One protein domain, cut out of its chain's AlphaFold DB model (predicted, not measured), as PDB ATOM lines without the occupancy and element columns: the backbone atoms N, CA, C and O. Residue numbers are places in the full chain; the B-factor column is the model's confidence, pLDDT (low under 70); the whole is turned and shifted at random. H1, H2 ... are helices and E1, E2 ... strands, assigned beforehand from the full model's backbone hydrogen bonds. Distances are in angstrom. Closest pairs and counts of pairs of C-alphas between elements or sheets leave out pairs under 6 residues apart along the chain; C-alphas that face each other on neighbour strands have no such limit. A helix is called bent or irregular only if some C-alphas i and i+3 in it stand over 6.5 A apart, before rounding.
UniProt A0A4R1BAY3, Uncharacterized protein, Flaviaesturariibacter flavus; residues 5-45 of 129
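What this domain is: This is residues 5 to 45 of the 129 residues of an uncharacterized protein of Flaviaesturariibacter flavus (UniProt A0A4R1BAY3). A hairpin of two strands, E1 and E2, is joined at the end of E2 to one short helix, H1, and after H1 the last residues fold back to E1, where residues 42 to 43 pair with it as a strand does. E1 thus has E2 on one side and this short returning piece on the other, and H1 stands off from E1. The printed part has 41 residues, with two named strands and one named helix in the order E1, E2, H1 along the chain; the sheet has the order E1 - E2 and is antiparallel. The class is mixed, helices and strands, with 20 residues in named elements, under half of the printed ones. The whole is compact, with a radius of gyration of the C-alphas of 9.2 A, and rounded, spanning 24 by 20 by 16 A along its three main axes.

Where its parts are: The printed part begins at Lys 5, whose C-alpha is at (13.084, -17.263, 17.661), and residues 5 to 11 hold no named element, though residues 5 and 6 are helix in a run too short to bear a name. E1 is residues 12 to 17, Thr 12 to Gln 17, and measures 15.0 A from first to last C-alpha; C-alpha 12 is at (27.101, -21.240, 19.903). After residues 18 and 19 comes E2, residues 20 to 25, Arg 20 to Ser 25, 15.8 A long. After residues 26 and 27 comes H1, residues 28 to 35, Pro 28 to Ala 35, 10.4 A from first to last C-alpha, with C-alpha 35 at (17.746, -13.868, 7.964). Residues 36 to 45 follow without a named element; in them residues 39 to 41 are helix and residues 42 to 43 strand, in runs too short to bear a name.

How they stand to each other: E1 and E2 form a hairpin, two antiparallel neighbour strands that follow each other in the chain, with an angle of 145 degrees between their N-to-C directions. The link between them, residues 18 and 19, is tight. C-alphas that face each other include 12 and 25, at 4.5 A, and 17 and 20, at 5.4 A. Among the backbone pairs within hydrogen-bond range are N 13 and O 24, at 2.9 A, and N 20 and O 17, at 2.9 A. Residues 14 to 15 of E1 also pair with residues 42 to 43, antiparallel; C-alpha 42 is at (22.438, -24.452, 11.243). The link from E2 to H1, residues 26 and 27, is tight too. E1 and H1 are apart, with no C-alpha of the one within 8 A of the other. In H1 every O i to N i+4 pair is within hydrogen-bond range, and H1 is neither bent nor irregular.

The domain as a whole: The two C-alphas farthest apart are those of Lys 5 and Gly 19, 25.8 A apart; Gly 19 lies in the link between E1 and E2. The first and last printed C-alphas, those of Lys 5 and Val 45, are 15.9 A apart, and C-alpha 45 is at (24.538, -28.095, 19.961). The printed part is one domain of a full chain of 129 residues. It runs from residue 5 to residue 45 and has no cut. None of the links between named elements is long. The mean pLDDT of the printed part is 93.5, and no printed residue is under 70. The mean pLDDT is 95 for E1, 95 for E2 and 94 for H1.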
ATOM      1  N   LYS A   5      13.487 -18.194  16.597       89.12
ATOM      2  CA  LYS A   5      13.084 -17.263  17.661       89.12
ATOM      3  C   LYS A   5      13.945 -17.398  18.916       89.12
ATOM      4  O   LYS A   5      13.980 -16.480  19.727       89.12
ATOM      5  N   GLU A   6      14.623 -18.531  19.074       90.56
ATOM      6  CA  GLU A   6      15.531 -18.794  20.185       90.56
ATOM      7  C   GLU A   6      16.979 -18.413  19.861       90.56
ATOM      8  O   GLU A   6      17.839 -18.557  20.720       90.56
ATOM      9  N   VAL A   7      17.306 -17.962  18.650       94.00
ATOM     10  CA  VAL A   7      18.694 -17.619  18.318       94.00
ATOM     11  C   VAL A   7      18.971 -16.166  18.678       94.00
ATOM     12  O   VAL A   7      18.320 -15.252  18.174       94.00
ATOM     13  N   ARG A   8      19.981 -15.943  19.520       94.00
ATOM     14  CA  ARG A   8      20.511 -14.616  19.850       94.00
ATOM     15  C   ARG A   8      21.981 -14.494  19.477       94.00
ATOM     16  O   ARG A   8      22.690 -15.479  19.265       94.00
ATOM     17  N   TRP A   9      22.434 -13.247  19.437       93.88
ATOM     18  CA  TRP A   9      23.851 -12.939  19.311       93.88
ATOM     19  C   TRP A   9      24.632 -13.625  20.431       93.88
ATOM     20  O   TRP A   9      24.154 -13.665  21.562       93.88
ATOM     21  N   GLY A  10      25.803 -14.173  20.113       93.25
ATOM     22  CA  GLY A  10      26.666 -14.866  21.071       93.25
ATOM     23  C   GLY A  10      26.354 -16.354  21.238       93.25
ATOM     24  O   GLY A  10      27.214 -17.095  21.712       93.25
ATOM     25  N   ASN A  11      25.189 -16.842  20.782       96.88
ATOM     26  CA  ASN A  11      24.891 -18.274  20.838       96.88
ATOM     27  C   ASN A  11      25.906 -19.107  20.057       96.88
ATOM     28  O   ASN A  11      26.278 -18.764  18.938       96.88
ATOM     29  N   THR A  12      26.273 -20.260  20.600       97.12
ATOM     30  CA  THR A  12      27.101 -21.240  19.903       97.12
ATOM     31  C   THR A  12      26.204 -22.245  19.201       97.12
ATOM     32  O   THR A  12      25.457 -22.989  19.841       97.12
ATOM     33  N   LEU A  13      26.300 -22.289  17.876       96.25
ATOM     34  CA  LEU A  13      25.550 -23.192  17.008       96.25
ATOM     35  C   LEU A  13      26.512 -24.065  16.213       96.25
ATOM     36  O   LEU A  13      27.685 -23.742  16.071       96.25
ATOM     37  N   LEU A  14      26.018 -25.157  15.645       96.62
ATOM     38  CA  LEU A  14      26.743 -25.875  14.605       96.62
ATOM     39  C   LEU A  14      26.355 -25.297  13.249       96.62
ATOM     40  O   LEU A  14      25.167 -25.167  12.962       96.62
ATOM     41  N   GLN A  15      27.332 -25.003  12.399       96.06
ATOM     42  CA  GLN A  15      27.091 -24.549  11.034       96.06
ATOM     43  C   GLN A  15      27.729 -25.504  10.029       96.06
ATOM     44  O   GLN A  15      28.896 -25.883  10.158       96.06
ATOM     45  N   LYS A  16      26.965 -25.872   9.001       94.88
ATOM     46  CA  LYS A  16      27.458 -26.592   7.834       94.88
ATOM     47  C   LYS A  16      28.088 -25.604   6.859       94.88
ATOM     48  O   LYS A  16      27.406 -24.767   6.278       94.88
ATOM     49  N   GLN A  17      29.389 -25.735   6.643       90.31
ATOM     50  CA  GLN A  17      30.143 -24.959   5.664       90.31
ATOM     51  C   GLN A  17      30.979 -25.909   4.810       90.31
ATOM     52  O   GLN A  17      31.728 -26.730   5.337       90.31
ATOM     53  N   GLN A  18      30.828 -25.833   3.484       88.12
ATOM     54  CA  GLN A  18      31.624 -26.616   2.522       88.12
ATOM     55  C   GLN A  18      31.695 -28.127   2.850       88.12
ATOM     56  O   GLN A  18      32.736 -28.767   2.738       88.12
ATOM     57  N   GLY A  19      30.574 -28.704   3.300       87.06
ATOM     58  CA  GLY A  19      30.474 -30.132   3.631       87.06
ATOM     59  C   GLY A  19      30.993 -30.531   5.018       87.06
ATOM     60  O   GLY A  19      30.891 -31.702   5.370       87.06
ATOM     61  N   ARG A  20      31.492 -29.591   5.827       92.75
ATOM     62  CA  ARG A  20      31.885 -29.818   7.226       92.75
ATOM     63  C   ARG A  20      30.902 -29.149   8.177       92.75
ATOM     64  O   ARG A  20      30.330 -28.122   7.831       92.75
ATOM     65  N   ILE A  21      30.712 -29.728   9.360       95.50
ATOM     66  CA  ILE A  21      29.900 -29.147  10.436       95.50
ATOM     67  C   ILE A  21      30.842 -28.779  11.578       95.50
ATOM     68  O   ILE A  21      31.574 -29.639  12.064       95.50
ATOM     69  N   ALA A  22      30.830 -27.513  11.986       95.75
ATOM     70  CA  ALA A  22      31.690 -26.999  13.047       95.75
ATOM     71  C   ALA A  22      30.919 -26.041  13.970       95.75
ATOM     72  O   ALA A  22      29.952 -25.420  13.517       95.75
ATOM     73  N   PRO A  23      31.319 -25.918  15.248       95.25
ATOM     74  CA  PRO A  23      30.761 -24.916  16.140       95.25
ATOM     75  C   PRO A  23      31.161 -23.508  15.686       95.25
ATOM     76  O   PRO A  23      32.319 -23.253  15.363       95.25
ATOM     77  N   VAL A  24      30.198 -22.595  15.687       95.50
ATOM     78  CA  VAL A  24      30.371 -21.175  15.380       95.50
ATOM     79  C   VAL A  24      29.633 -20.343  16.422       95.50
ATOM     80  O   VAL A  24      28.551 -20.724  16.873       95.50
ATOM     81  N   SER A  25      30.203 -19.199  16.799       95.12
ATOM     82  CA  SER A  25      29.478 -18.196  17.581       95.12
ATOM     83  C   SER A  25      28.593 -17.374  16.646       95.12
ATOM     84  O   SER A  25      29.003 -17.016  15.540       95.12
ATOM     85  N   CYS A  26      27.360 -17.108  17.061       95.00
ATOM     86  CA  CYS A  26      26.382 -16.390  16.269       95.00
ATOM     87  C   CYS A  26      26.685 -14.886  16.316       95.00
ATOM     88  O   CYS A  26      26.293 -14.191  17.255       95.00
ATOM     89  N   GLY A  27      27.420 -14.404  15.312       94.88
ATOM     90  CA  GLY A  27      27.705 -12.988  15.092       94.88
ATOM     91  C   GLY A  27      26.865 -12.376  13.959       94.88
ATOM     92  O   GLY A  27      25.894 -12.992  13.501       94.88
ATOM     93  N   PRO A  28      27.245 -11.184  13.454       95.75
ATOM     94  CA  PRO A  28      26.519 -10.501  12.382       95.75
ATOM     95  C   PRO A  28      26.358 -11.359  11.124       95.75
ATOM     96  O   PRO A  28      25.290 -11.382  10.518       95.75
ATOM     97  N   GLU A  29      27.412 -12.080  10.736       94.69
ATOM     98  CA  GLU A  29      27.420 -12.909   9.529       94.69
ATOM     99  C   GLU A  29      26.430 -14.070   9.641       94.69
ATOM    100  O   GLU A  29      25.630 -14.301   8.735       94.69
ATOM    101  N   GLN A  30      26.433 -14.778  10.773       95.00
ATOM    102  CA  GLN A  30      25.512 -15.886  11.024       95.00
ATOM    103  C   GLN A  30      24.072 -15.381  11.092       95.00
ATOM    104  O   GLN A  30      23.191 -15.988  10.487       95.00
ATOM    105  N   MET A  31      23.834 -14.238  11.739       93.88
ATOM    106  CA  MET A  31      22.511 -13.614  11.772       93.88
ATOM    107  C   MET A  31      22.019 -13.228  10.376       93.88
ATOM    108  O   MET A  31      20.868 -13.504  10.035       93.88
ATOM    109  N   ALA A  32      22.889 -12.669   9.533       93.94
ATOM    110  CA  ALA A  32      22.553 -12.365   8.146       93.94
ATOM    111  C   ALA A  32      22.227 -13.636   7.346       93.94
ATOM    112  O   ALA A  32      21.272 -13.649   6.569       93.94
ATOM    113  N   LEU A  33      22.971 -14.728   7.543       93.62
ATOM    114  CA  LEU A  33      22.678 -16.014   6.903       93.62
ATOM    115  C   LEU A  33      21.312 -16.566   7.336       93.62
ATOM    116  O   LEU A  33      20.525 -16.986   6.485       93.62
ATOM    117  N   LEU A  34      21.009 -16.529   8.636       91.62
ATOM    118  CA  LEU A  34      19.716 -16.953   9.174       91.62
ATOM    119  C   LEU A  34      18.567 -16.114   8.595       91.62
ATOM    120  O   LEU A  34      17.580 -16.681   8.125       91.62
ATOM    121  N   ALA A  35      18.727 -14.788   8.542       90.06
ATOM    122  CA  ALA A  35      17.746 -13.868   7.964       90.06
ATOM    123  C   ALA A  35      17.527 -14.095   6.455       90.06
ATOM    124  O   ALA A  35      16.403 -13.989   5.970       90.06
ATOM    125  N   ASN A  36      18.573 -14.486   5.723       91.81
ATOM    126  CA  ASN A  36      18.515 -14.805   4.292       91.81
ATOM    127  C   ASN A  36      18.022 -16.239   3.997       91.81
ATOM    128  O   ASN A  36      18.232 -16.760   2.899       91.81
ATOM    129  N   GLY A  37      17.395 -16.910   4.968       89.12
ATOM    130  CA  GLY A  37      16.784 -18.227   4.778       89.12
ATOM    131  C   GLY A  37      17.770 -19.399   4.765       89.12
ATOM    132  O   GLY A  37      17.401 -20.501   4.360       89.12
ATOM    133  N   LYS A  38      19.014 -19.216   5.231       90.50
ATOM    134  CA  LYS A  38      20.023 -20.293   5.336       90.50
ATOM    135  C   LYS A  38      19.949 -21.079   6.650       90.50
ATOM    136  O   LYS A  38      20.910 -21.730   7.040       90.50
ATOM    137  N   ALA A  39      18.796 -21.075   7.321       89.69
ATOM    138  CA  ALA A  39      18.577 -21.793   8.580       89.69
ATOM    139  C   ALA A  39      18.851 -23.306   8.496       89.69
ATOM    140  O   ALA A  39      19.253 -23.910   9.485       89.69
ATOM    141  N   ALA A  40      18.682 -23.917   7.317       91.12
ATOM    142  CA  ALA A  40      18.952 -25.341   7.095       91.12
ATOM    143  C   ALA A  40      20.435 -25.727   7.261       91.12
ATOM    144  O   ALA A  40      20.737 -26.903   7.460       91.12
ATOM    145  N   ASP A  41      21.345 -24.752   7.201       92.88
ATOM    146  CA  ASP A  41      22.773 -24.966   7.427       92.88
ATOM    147  C   ASP A  41      23.149 -24.891   8.915       92.88
ATOM    148  O   ASP A  41      24.303 -25.141   9.257       92.88
ATOM    149  N   PHE A  42      22.202 -24.578   9.808       94.81
ATOM    150  CA  PHE A  42      22.438 -24.452  11.243       94.81
ATOM    151  C   PHE A  42      21.765 -25.571  12.041       94.81
ATOM    152  O   PHE A  42      20.598 -25.916  11.839       94.81
ATOM    153  N   PHE A  43      22.503 -26.113  13.006       95.12
ATOM    154  CA  PHE A  43      22.054 -27.185  13.885       95.12
ATOM    155  C   PHE A  43      22.310 -26.804  15.346       95.12
ATOM    156  O   PHE A  43      23.297 -26.128  15.649       95.12
ATOM    157  N   PRO A  44      21.444 -27.235  16.276       94.69
ATOM    158  CA  PRO A  44      21.677 -26.999  17.691       94.69
ATOM    159  C   PRO A  44      22.857 -27.840  18.192       94.69
ATOM    160  O   PRO A  44      23.045 -28.984  17.773       94.69
ATOM    161  N   VAL A  45      23.609 -27.300  19.149       96.69
ATOM    162  CA  VAL A  45      24.538 -28.095  19.961       96.69
ATOM    163  C   VAL A  45      23.722 -28.754  21.072       96.69
ATOM    164  O   VAL A  45      23.160 -28.062  21.920       96.69
TER     165      VAL A  45